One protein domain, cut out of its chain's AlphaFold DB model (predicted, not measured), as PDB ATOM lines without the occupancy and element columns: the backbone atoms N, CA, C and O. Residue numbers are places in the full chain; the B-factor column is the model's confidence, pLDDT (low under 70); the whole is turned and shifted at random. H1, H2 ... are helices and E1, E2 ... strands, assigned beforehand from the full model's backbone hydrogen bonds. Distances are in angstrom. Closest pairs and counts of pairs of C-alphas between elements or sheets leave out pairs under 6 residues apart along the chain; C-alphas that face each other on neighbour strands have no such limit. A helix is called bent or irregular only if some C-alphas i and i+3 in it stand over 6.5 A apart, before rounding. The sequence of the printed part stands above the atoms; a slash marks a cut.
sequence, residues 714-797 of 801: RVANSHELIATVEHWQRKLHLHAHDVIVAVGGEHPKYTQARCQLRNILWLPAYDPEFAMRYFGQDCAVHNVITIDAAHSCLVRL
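Overview. This is residues 714 to 797 of the 801 residues of an uncharacterized protein of Polynucleobacter sp. 35-46-207 (UniProt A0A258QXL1). A twisted four-stranded sheet forms a wall, with H1 and H2 packed over one face, while H3 only grazes it. The 84 printed residues include three named helices and four named strands in the order H1 E1 H2 E2 H3 E3 E4. The mixed sheet runs E2, E1, E3, E4, and the class is mixed, helices and strands. The whole is compact, with a radius of gyration of the C-alphas of 12.1 A and spans of 33 by 25 by 22 A.

Along the chain. Find C-alpha 738 at (394.476, 580.300, 341.354); from there E1 runs 16.2 A to residue 743. E2 is residues 761 to 763, E3 residues 783 to 788, 15.6 A, and E4 residues 794 to 797, ending at (396.385, 571.887, 335.211). H1 runs from residue 718 to 731, 19.7 A; H2 is residues 748 to 756. H3, residues 770 to 781, is irregular: C-alphas 774 and 777 are 9.4 A apart.

Arrangement. Look first at E1 and E3, parallel, with N 741 and O 785 at 2.9 A. E2 is parallel to E1, with N 742 and O 761 at 2.8 A. E3 and E4 form an antiparallel hairpin, with N 786 and O 796 at 2.8 A. H1 and H2 are on the same face, two layers with the sheet, at heights over the sheet of 9.7 A and 8.2 A. H1 touches H2 with residues 718 to 722 alone; the closest C-alphas, Ser 718 and Thr 751, are 5.0 A apart. E1, H2, E2 form a strand-helix-strand unit, parallel neighbour strands with a helix between, and its crossover is right-handed. E2, H3, E3 form a split one, with E1 between the strands, also right-handed. The closest C-alphas of H3 and E3, Ala 771 and Val 784, are 6.7 A apart. Each O i to N i+4 pair is within hydrogen-bond range in H1 and H2; H3 has 3 of 8, and 4 of 9 O i to N i+3 pairs.

Size, cuts and confidence. The C-alphas farthest apart, Arg 714 and Gln 777, are 35.2 A apart. The printed part has no cut, and no link is long. Residues 714 and 791 have pLDDT under 70.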
ATOM      1  N   ARG A 714     398.546 553.823 343.287       67.69
ATOM      2  CA  ARG A 714     397.897 553.812 344.604       67.69
ATOM      3  C   ARG A 714     397.021 555.045 344.781       67.69
ATOM      4  O   ARG A 714     397.446 556.170 344.539       67.69
ATOM      5  N   VAL A 715     395.830 554.827 345.333       73.12
ATOM      6  CA  VAL A 715     394.992 555.922 345.816       73.12
ATOM      7  C   VAL A 715     395.598 556.498 347.102       73.12
ATOM      8  O   VAL A 715     395.780 555.788 348.095       73.12
ATOM      9  N   ALA A 716     395.925 557.788 347.094       79.56
ATOM     10  CA  ALA A 716     396.438 558.493 348.259       79.56
ATOM     11  C   ALA A 716     395.377 558.564 349.371       79.56
ATOM     12  O   ALA A 716     394.180 558.762 349.120       79.56
ATOM     13  N   ASN A 717     395.815 558.426 350.621       81.56
ATOM     14  CA  ASN A 717     394.940 558.660 351.767       81.56
ATOM     15  C   ASN A 717     394.755 560.169 351.997       81.56
ATOM     16  O   ASN A 717     395.436 561.014 351.412       81.56
ATOM     17  N   SER A 718     393.837 560.539 352.888       79.56
ATOM     18  CA  SER A 718     393.526 561.953 353.114       79.56
ATOM     19  C   SER A 718     394.699 562.750 353.689       79.56
ATOM     20  O   SER A 718     394.784 563.944 353.428       79.56
ATOM     21  N   HIS A 719     395.601 562.140 354.468       80.50
ATOM     22  CA  HIS A 719     396.773 562.845 355.006       80.50
ATOM     23  C   HIS A 719     397.778 563.184 353.908       80.50
ATOM     24  O   HIS A 719     398.331 564.277 353.903       80.50
ATOM     25  N   GLU A 720     397.983 562.264 352.974       86.25
ATOM     26  CA  GLU A 720     398.839 562.445 351.803       86.25
ATOM     27  C   GLU A 720     398.296 563.528 350.880       86.25
ATOM     28  O   GLU A 720     399.022 564.457 350.542       86.25
ATOM     29  N   LEU A 721     397.002 563.466 350.556       87.62
ATOM     30  CA  LEU A 721     396.343 564.473 349.727       87.62
ATOM     31  C   LEU A 721     396.446 565.874 350.339       87.62
ATOM     32  O   LEU A 721     396.822 566.825 349.659       87.62
ATOM     33  N   ILE A 722     396.155 565.995 351.633       85.62
ATOM     34  CA  ILE A 722     396.244 567.266 352.357       85.62
ATOM     35  C   ILE A 722     397.682 567.769 352.402       85.62
ATOM     36  O   ILE A 722     397.906 568.940 352.119       85.62
ATOM     37  N   ALA A 723     398.650 566.902 352.705       87.00
ATOM     38  CA  ALA A 723     400.052 567.292 352.731       87.00
ATOM     39  C   ALA A 723     400.526 567.783 351.358       87.00
ATOM     40  O   ALA A 723     401.275 568.750 351.292       87.00
ATOM     41  N   THR A 724     400.072 567.170 350.259       87.94
ATOM     42  CA  THR A 724     400.381 567.657 348.908       87.94
ATOM     43  C   THR A 724     399.722 569.006 348.627       87.94
ATOM     44  O   THR A 724     400.382 569.888 348.083       87.94
ATOM     45  N   VAL A 725     398.463 569.212 349.027       88.69
ATOM     46  CA  VAL A 725     397.791 570.520 348.901       88.69
ATOM     47  C   VAL A 725     398.545 571.597 349.679       88.69
ATOM     48  O   VAL A 725     398.916 572.618 349.104       88.69
ATOM     49  N   GLU A 726     398.817 571.356 350.960       86.56
ATOM     50  CA  GLU A 726     399.535 572.284 351.838       86.56
ATOM     51  C   GLU A 726     400.955 572.552 351.308       86.56
ATOM     52  O   GLU A 726     401.430 573.686 351.339       86.56
ATOM     53  N   HIS A 727     401.619 571.541 350.742       84.12
ATOM     54  CA  HIS A 727     402.916 571.699 350.086       84.12
ATOM     55  C   HIS A 727     402.863 572.669 348.907       84.12
ATOM     56  O   HIS A 727     403.649 573.611 348.851       84.12
ATOM     57  N   TRP A 728     401.908 572.494 347.992       82.31
ATOM     58  CA  TRP A 728     401.748 573.396 346.850       82.31
ATOM     59  C   TRP A 728     401.310 574.803 347.263       82.31
ATOM     60  O   TRP A 728     401.772 575.771 346.666       82.31
ATOM     61  N   GLN A 729     400.499 574.933 348.317       83.44
ATOM     62  CA  GLN A 729     400.144 576.230 348.906       83.44
ATOM     63  C   GLN A 729     401.346 576.955 349.523       83.44
ATOM     64  O   GLN A 729     401.383 578.182 349.505       83.44
ATOM     65  N   ARG A 730     402.327 576.226 350.073       83.81
ATOM     66  CA  ARG A 730     403.588 576.815 350.560       83.81
ATOM     67  C   ARG A 730     404.528 577.177 349.413       83.81
ATOM     68  O   ARG A 730     405.152 578.232 349.454       83.81
ATOM     69  N   LYS A 731     404.623 576.310 348.401       79.38
ATOM     70  CA  LYS A 731     405.526 576.466 347.252       79.38
ATOM     71  C   LYS A 731     405.100 577.556 346.265       79.38
ATOM     72  O   LYS A 731     405.961 578.108 345.584       79.38
ATOM     73  N   LEU A 732     403.805 577.846 346.154       80.69
ATOM     74  CA  LEU A 732     403.265 578.828 345.212       80.69
ATOM     75  C   LEU A 732     402.492 579.928 345.940       80.69
ATOM     76  O   LEU A 732     401.633 579.670 346.778       80.69
ATOM     77  N   HIS A 733     402.736 581.174 345.551       83.62
ATOM     78  CA  HIS A 733     401.960 582.337 345.959       83.62
ATOM     79  C   HIS A 733     400.627 582.385 345.208       83.62
ATOM     80  O   HIS A 733     400.488 583.119 344.232       83.62
ATOM     81  N   LEU A 734     399.641 581.598 345.641       83.75
ATOM     82  CA  LEU A 734     398.320 581.557 345.003       83.75
ATOM     83  C   LEU A 734     397.705 582.965 344.895       83.75
ATOM     84  O   LEU A 734     397.484 583.653 345.894       83.75
ATOM     85  N   HIS A 735     397.453 583.401 343.665       83.56
ATOM     86  CA  HIS A 735     396.751 584.632 343.335       83.56
ATOM     87  C   HIS A 735     395.237 584.433 343.473       83.56
ATOM     88  O   HIS A 735     394.751 583.309 343.570       83.56
ATOM     89  N   ALA A 736     394.466 585.525 343.415       83.81
ATOM     90  CA  ALA A 736     393.000 585.486 343.525       83.81
ATOM     91  C   ALA A 736     392.316 584.566 342.493       83.81
ATOM     92  O   ALA A 736     391.184 584.141 342.696       83.81
ATOM     93  N   HIS A 737     393.012 584.271 341.398       85.19
ATOM     94  CA  HIS A 737     392.536 583.452 340.297       85.19
ATOM     95  C   HIS A 737     393.067 582.012 340.315       85.19
ATOM     96  O   HIS A 737     392.659 581.209 339.479       85.19
ATOM     97  N   ASP A 738     393.962 581.662 341.242       86.94
ATOM     98  CA  ASP A 738     394.476 580.300 341.354       86.94
ATOM     99  C   ASP A 738     393.627 579.499 342.334       86.94
ATOM    100  O   ASP A 738     393.452 579.874 343.494       86.94
ATOM    101  N   VAL A 739     393.117 578.362 341.874       87.88
ATOM    102  CA  VAL A 739     392.209 577.526 342.651       87.88
ATOM    103  C   VAL A 739     392.756 576.112 342.712       87.88
ATOM    104  O   VAL A 739     392.834 575.422 341.697       87.88
ATOM    105  N   ILE A 740     393.110 575.668 343.921       90.19
ATOM    106  CA  ILE A 740     393.483 574.273 344.162       90.19
ATOM    107  C   ILE A 740     392.226 573.444 344.420       90.19
ATOM    108  O   ILE A 740     391.418 573.768 345.292       90.19
ATOM    109  N   VAL A 741     392.103 572.337 343.690       92.38
ATOM    110  CA  VAL A 741     391.031 571.353 343.846       92.38
ATOM    111  C   VAL A 741     391.649 570.003 344.175       92.38
ATOM    112  O   VAL A 741     392.461 569.478 343.423       92.38
ATOM    113  N   ALA A 742     391.263 569.426 345.304       92.94
ATOM    114  CA  ALA A 742     391.620 568.068 345.677       92.94
ATOM    115  C   ALA A 742     390.602 567.081 345.088       92.94
ATOM    116  O   ALA A 742     389.405 567.358 345.051       92.94
ATOM    117  N   VAL A 743     391.050 565.916 344.635       90.19
ATOM    118  CA  VAL A 743     390.168 564.946 343.976       90.19
ATOM    119  C   VAL A 743     390.357 563.551 344.551       90.19
ATOM    120  O   VAL A 743     391.486 563.087 344.685       90.19
ATOM    121  N   GLY A 744     389.251 562.867 344.850       88.12
ATOM    122  CA  GLY A 744     389.224 561.457 345.238       88.12
ATOM    123  C   GLY A 744     389.761 561.182 346.645       88.12
ATOM    124  O   GLY A 744     389.518 561.937 347.590       88.12
ATOM    125  N   GLY A 745     390.469 560.063 346.786       79.94
ATOM    126  CA  GLY A 745     391.097 559.598 348.023       79.94
ATOM    127  C   GLY A 745     390.494 558.290 348.534       79.94
ATOM    128  O   GLY A 745     389.324 558.008 348.292       79.94
ATOM    129  N   GLU A 746     391.294 557.506 349.259       77.31
ATOM    130  CA  GLU A 746     390.974 556.128 349.687       77.31
ATOM    131  C   GLU A 746     389.610 556.001 350.394       77.31
ATOM    132  O   GLU A 746     388.877 555.028 350.214       77.31
ATOM    133  N   HIS A 747     389.232 557.026 351.159       76.31
ATOM    134  CA  HIS A 747     387.940 557.119 351.831       76.31
ATOM    135  C   HIS A 747     387.243 558.440 351.476       76.31
ATOM    136  O   HIS A 747     387.379 559.414 352.219       76.31
ATOM    137  N   PRO A 748     386.458 558.499 350.381       79.44
ATOM    138  CA  PRO A 748     385.938 559.752 349.826       79.44
ATOM    139  C   PRO A 748     385.196 560.634 350.837       79.44
ATOM    140  O   PRO A 748     385.484 561.820 350.944       79.44
ATOM    141  N   LYS A 749     384.310 560.053 351.660       74.69
ATOM    142  CA  LYS A 749     383.574 560.798 352.704       74.69
ATOM    143  C   LYS A 749     384.499 561.391 353.771       74.69
ATOM    144  O   LYS A 749     384.295 562.520 354.212       74.69
ATOM    145  N   TYR A 750     385.511 560.634 354.194       76.25
ATOM    146  CA  TYR A 750     386.480 561.092 355.189       76.25
ATOM    147  C   TYR A 750     387.391 562.177 354.598       76.25
ATOM    148  O   TYR A 750     387.565 563.229 355.211       76.25
ATOM    149  N   THR A 751     387.895 561.975 353.378       82.56
ATOM    150  CA  THR A 751     388.695 562.971 352.655       82.56
ATOM    151  C   THR A 751     387.919 564.266 352.443       82.56
ATOM    152  O   THR A 751     388.427 565.330 352.786       82.56
ATOM    153  N   GLN A 752     386.667 564.182 351.984       87.44
ATOM    154  CA  GLN A 752     385.784 565.334 351.814       87.44
ATOM    155  C   GLN A 752     385.654 566.140 353.109       87.44
ATOM    156  O   GLN A 752     385.871 567.351 353.098       87.44
ATOM    157  N   ALA A 753     385.363 565.483 354.236       76.50
ATOM    158  CA  ALA A 753     385.257 566.152 355.532       76.50
ATOM    159  C   ALA A 753     386.579 566.829 355.942       76.50
ATOM    160  O   ALA A 753     386.584 567.944 356.465       76.50
ATOM    161  N   ARG A 754     387.726 566.190 355.678       83.50
ATOM    162  CA  ARG A 754     389.048 566.761 355.981       83.50
ATOM    163  C   ARG A 754     389.411 567.952 355.091       83.50
ATOM    164  O   ARG A 754     390.043 568.882 355.597       83.50
ATOM    165  N   CYS A 755     389.018 567.926 353.819       88.12
ATOM    166  CA  CYS A 755     389.153 569.043 352.885       88.12
ATOM    167  C   CYS A 755     388.250 570.216 353.292       88.12
ATOM    168  O   CYS A 755     388.731 571.343 353.376       88.12
ATOM    169  N   GLN A 756     386.991 569.948 353.660       87.50
ATOM    170  CA  GLN A 756     386.049 570.961 354.155       87.50
ATOM    171  C   GLN A 756     386.583 571.694 355.392       87.50
ATOM    172  O   GLN A 756     386.546 572.918 355.435       87.50
ATOM    173  N   LEU A 757     387.167 570.973 356.359       86.00
ATOM    174  CA  LEU A 757     387.787 571.580 357.551       86.00
ATOM    175  C   LEU A 757     388.953 572.535 357.234       86.00
ATOM    176  O   LEU A 757     389.326 573.336 358.086       86.00
ATOM    177  N   ARG A 758     389.553 572.426 356.045       85.31
ATOM    178  CA  ARG A 758     390.688 573.240 355.581       85.31
ATOM    179  C   ARG A 758     390.314 574.215 354.467       85.31
ATOM    180  O   ARG A 758     391.206 574.826 353.891       85.31
ATOM    181  N   ASN A 759     389.025 574.350 354.145       87.31
ATOM    182  CA  ASN A 759     388.546 575.132 353.002       87.31
ATOM    183  C   ASN A 759     389.211 574.733 351.667       87.31
ATOM    184  O   ASN A 759     389.461 575.579 350.812       87.31
ATOM    185  N   ILE A 760     389.500 573.442 351.485       90.38
ATOM    186  CA  ILE A 760     390.011 572.887 350.227       90.38
ATOM    187  C   ILE A 760     388.811 572.402 349.410       90.38
ATOM    188  O   ILE A 760     388.024 571.587 349.901       90.38
ATOM    189  N   LEU A 761     388.670 572.877 348.168       92.19
ATOM    190  CA  LEU A 761     387.659 572.354 347.247       92.19
ATOM    191  C   LEU A 761     387.939 570.878 346.972       92.19
ATOM    192  O   LEU A 761     389.080 570.509 346.699       92.19
ATOM    193  N   TRP A 762     386.906 570.042 347.045       93.88
ATOM    194  CA  TRP A 762     387.049 568.602 346.863       93.88
ATOM    195  C   TRP A 762     386.006 568.040 345.899       93.88
ATOM    196  O   TRP A 762     384.822 568.364 346.013       93.88
ATOM    197  N   LEU A 763     386.445 567.163 344.995       91.00
ATOM    198  CA  LEU A 763     385.589 566.402 344.082       91.00
ATOM    199  C   LEU A 763     385.778 564.893 344.293       91.00
ATOM    200  O   LEU A 763     386.892 564.449 344.575       91.00
ATOM    201  N   PRO A 764     384.729 564.073 344.104       83.19
ATOM    202  CA  PRO A 764     384.838 562.621 344.245       83.19
ATOM    203  C   PRO A 764     385.704 561.963 343.161       83.19
ATOM    204  O   PRO A 764     386.317 560.934 343.428       83.19
ATOM    205  N   ALA A 765     385.770 562.551 341.966       84.69
ATOM    206  CA  ALA A 765     386.549 562.065 340.832       84.69
ATOM    207  C   ALA A 765     387.037 563.242 339.977       84.69
ATOM    208  O   ALA A 765     386.522 564.357 340.104       84.69
ATOM    209  N   TYR A 766     388.057 562.998 339.148       82.81
ATOM    210  CA  TYR A 766     388.635 564.035 338.299       82.81
ATOM    211  C   TYR A 766     387.619 564.456 337.245       82.81
ATOM    212  O   TYR A 766     387.016 563.619 336.577       82.81
ATOM    213  N   ASP A 767     387.448 565.762 337.106       80.06
ATOM    214  CA  ASP A 767     386.479 566.365 336.211       80.06
ATOM    215  C   ASP A 767     387.176 567.426 335.348       80.06
ATOM    216  O   ASP A 767     387.434 568.533 335.835       80.06
ATOM    217  N   PRO A 768     387.486 567.126 334.073       77.44
ATOM    218  CA  PRO A 768     388.142 568.083 333.186       77.44
ATOM    219  C   PRO A 768     387.254 569.293 332.859       77.44
ATOM    220  O   PRO A 768     387.765 570.322 332.420       77.44
ATOM    221  N   GLU A 769     385.940 569.206 333.086       82.44
ATOM    222  CA  GLU A 769     384.993 570.300 332.848       82.44
ATOM    223  C   GLU A 769     384.660 571.088 334.122       82.44
ATOM    224  O   GLU A 769     383.863 572.028 334.069       82.44
ATOM    225  N   PHE A 770     385.306 570.771 335.252       84.44
ATOM    226  CA  PHE A 770     385.052 571.413 336.545       84.44
ATOM    227  C   PHE A 770     385.140 572.933 336.457       84.44
ATOM    228  O   PHE A 770     384.242 573.640 336.912       84.44
ATOM    229  N   ALA A 771     386.201 573.443 335.823       82.06
ATOM    230  CA  ALA A 771     386.429 574.877 335.702       82.06
ATOM    231  C   ALA A 771     385.275 575.575 334.961       82.06
ATOM    232  O   ALA A 771     384.796 576.617 335.397       82.06
ATOM    233  N   MET A 772     384.782 574.973 333.875       84.38
ATOM    234  CA  MET A 772     383.667 575.517 333.098       84.38
ATOM    235  C   MET A 772     382.351 575.447 333.878       84.38
ATOM    236  O   MET A 772     381.581 576.402 333.864       84.38
ATOM    237  N   ARG A 773     382.098 574.351 334.603       84.81
ATOM    238  CA  ARG A 773     380.882 574.192 335.414       84.81
ATOM    239  C   ARG A 773     380.842 575.123 336.623       84.81
ATOM    240  O   ARG A 773     379.771 575.607 336.974       84.81
ATOM    241  N   TYR A 774     381.989 575.352 337.259       86.06
ATOM    242  CA  TYR A 774     382.085 576.111 338.504       86.06
ATOM    243  C   TYR A 774     382.244 577.620 338.271       86.06
ATOM    244  O   TYR A 774     381.590 578.409 338.945       86.06
ATOM    245  N   PHE A 775     383.075 578.028 337.304       85.00
ATOM    246  CA  PHE A 775     383.335 579.444 337.003       85.00
ATOM    247  C   PHE A 775     382.534 579.974 335.802       85.00
ATOM    248  O   PHE A 775     382.514 581.179 335.564       85.00
ATOM    249  N   GLY A 776     381.859 579.112 335.032       86.19
ATOM    250  CA  GLY A 776     381.050 579.534 333.888       86.19
ATOM    251  C   GLY A 776     381.872 580.278 332.833       86.19
ATOM    252  O   GLY A 776     382.888 579.775 332.349       86.19
ATOM    253  N   GLN A 777     381.425 581.488 332.479       82.62
ATOM    254  CA  GLN A 777     382.108 582.363 331.515       82.62
ATOM    255  C   GLN A 777     383.448 582.911 332.040       82.62
ATOM    256  O   GLN A 777     384.317 583.241 331.236       82.62
ATOM    257  N   ASP A 778     383.656 582.927 333.360       81.06
ATOM    258  CA  ASP A 778     384.889 583.407 333.998       81.06
ATOM    259  C   ASP A 778     385.964 582.310 334.112       81.06
ATOM    260  O   ASP A 778     387.007 582.505 334.739       81.06
ATOM    261  N   CYS A 779     385.755 581.129 333.520       79.06
ATOM    262  CA  CYS A 779     386.728 580.037 333.602       79.06
ATOM    263  C   CYS A 779     388.095 580.414 333.011       79.06
ATOM    264  O   CYS A 779     389.119 579.992 333.538       79.06
ATOM    265  N   ALA A 780     388.119 581.269 331.983       76.69
ATOM    266  CA  ALA A 780     389.341 581.701 331.307       76.69
ATOM    267  C   ALA A 780     390.252 582.594 332.165       76.69
ATOM    268  O   ALA A 780     391.428 582.742 331.838       76.69
ATOM    269  N   VAL A 781     389.737 583.195 333.247       80.50
ATOM    270  CA  VAL A 781     390.567 584.007 334.150       80.50
ATOM    271  C   VAL A 781     391.145 583.201 335.308       80.50
ATOM    272  O   VAL A 781     391.991 583.741 336.008       80.50
ATOM    273  N   HIS A 782     390.732 581.943 335.510       81.81
ATOM    274  CA  HIS A 782     391.161 581.109 336.635       81.81
ATOM    275  C   HIS A 782     392.173 580.036 336.218       81.81
ATOM    276  O   HIS A 782     392.004 579.362 335.204       81.81
ATOM    277  N   ASN A 783     393.180 579.796 337.062       82.31
ATOM    278  CA  ASN A 783     394.048 578.626 336.960       82.31
ATOM    279  C   ASN A 783     393.547 577.556 337.929       82.31
ATOM    280  O   ASN A 783     393.613 577.734 339.146       82.31
ATOM    281  N   VAL A 784     393.063 576.430 337.408       85.94
ATOM    282  CA  VAL A 784     392.608 575.317 338.248       85.94
ATOM    283  C   VAL A 784     393.712 574.270 338.367       85.94
ATOM    284  O   VAL A 784     394.043 573.571 337.405       85.94
ATOM    285  N   ILE A 785     394.261 574.163 339.574       86.19
ATOM    286  CA  ILE A 785     395.340 573.250 339.949       86.19
ATOM    287  C   ILE A 785     394.703 572.055 340.650       86.19
ATOM    288  O   ILE A 785     394.281 572.133 341.804       86.19
ATOM    289  N   THR A 786     394.613 570.935 339.955       88.31
ATOM    290  CA  THR A 786     393.966 569.741 340.488       88.31
ATOM    291  C   THR A 786     395.002 568.807 341.093       88.31
ATOM    292  O   THR A 786     395.952 568.439 340.414       88.31
ATOM    293  N   ILE A 787     394.814 568.403 342.349       89.44
ATOM    294  CA  ILE A 787     395.637 567.403 343.033       89.44
ATOM    295  C   ILE A 787     394.836 566.105 343.105       89.44
ATOM    296  O   ILE A 787     393.856 565.993 343.845       89.44
ATOM    297  N   ASP A 788     395.253 565.134 342.301       86.69
ATOM    298  CA  ASP A 788     394.505 563.913 342.027       86.69
ATOM    299  C   ASP A 788     394.987 562.741 342.886       86.69
ATOM    300  O   ASP A 788     396.018 562.123 342.609       86.69
ATOM    301  N   ALA A 789     394.229 562.412 343.935       85.06
ATOM    302  CA  ALA A 789     394.577 561.331 344.848       85.06
ATOM    303  C   ALA A 789     394.560 559.948 344.183       85.06
ATOM    304  O   ALA A 789     395.220 559.054 344.699       85.06
ATOM    305  N   ALA A 790     393.845 559.745 343.070       75.69
ATOM    306  CA  ALA A 790     393.838 558.456 342.374       75.69
ATOM    307  C   ALA A 790     395.180 558.152 341.685       75.69
ATOM    308  O   ALA A 790     395.466 556.993 341.408       75.69
ATOM    309  N   HIS A 791     396.002 559.180 341.461       68.31
ATOM    310  CA  HIS A 791     397.284 559.092 340.766       68.31
ATOM    311  C   HIS A 791     398.447 559.539 341.661       68.31
ATOM    312  O   HIS A 791     399.326 560.272 341.211       68.31
ATOM    313  N   SER A 792     398.428 559.157 342.945       71.38
ATOM    314  CA  SER A 792     399.405 559.609 343.950       71.38
ATOM    315  C   SER A 792     399.589 561.128 343.951       71.38
ATOM    316  O   SER A 792     400.692 561.644 343.801       71.38
ATOM    317  N   CYS A 793     398.476 561.849 344.091       74.62
ATOM    318  CA  CYS A 793     398.419 563.311 344.167       74.62
ATOM    319  C   CYS A 793     399.084 564.027 342.976       74.62
ATOM    320  O   CYS A 793     399.706 565.079 343.151       74.62
ATOM    321  N   LEU A 794     398.946 563.469 341.769       73.94
ATOM    322  CA  LEU A 794     399.415 564.107 340.542       73.94
ATOM    323  C   LEU A 794     398.779 565.493 340.389       73.94
ATOM    324  O   LEU A 794     397.566 565.648 340.539       73.94
ATOM    325  N   VAL A 795     399.603 566.482 340.046       75.44
ATOM    326  CA  VAL A 795     399.122 567.817 339.692       75.44
ATOM    327  C   VAL A 795     398.671 567.822 338.239       75.44
ATOM    328  O   VAL A 795     399.464 567.547 337.340       75.44
ATOM    329  N   ARG A 796     397.404 568.161 338.007       74.81
ATOM    330  CA  ARG A 796     396.825 568.391 336.680       74.81
ATOM    331  C   ARG A 796     396.400 569.850 336.571       74.81
ATOM    332  O   ARG A 796     395.705 570.363 337.447       74.81
ATOM    333  N   LEU A 797     396.797 570.513 335.493       73.12
ATOM    334  CA  LEU A 797     396.385 571.887 335.211       73.12
ATOM    335  C   LEU A 797     395.214 571.859 334.235       73.12
ATOM    336  O   LEU A 797     395.396 571.577 333.049       73.12
TER     337      LEU A 797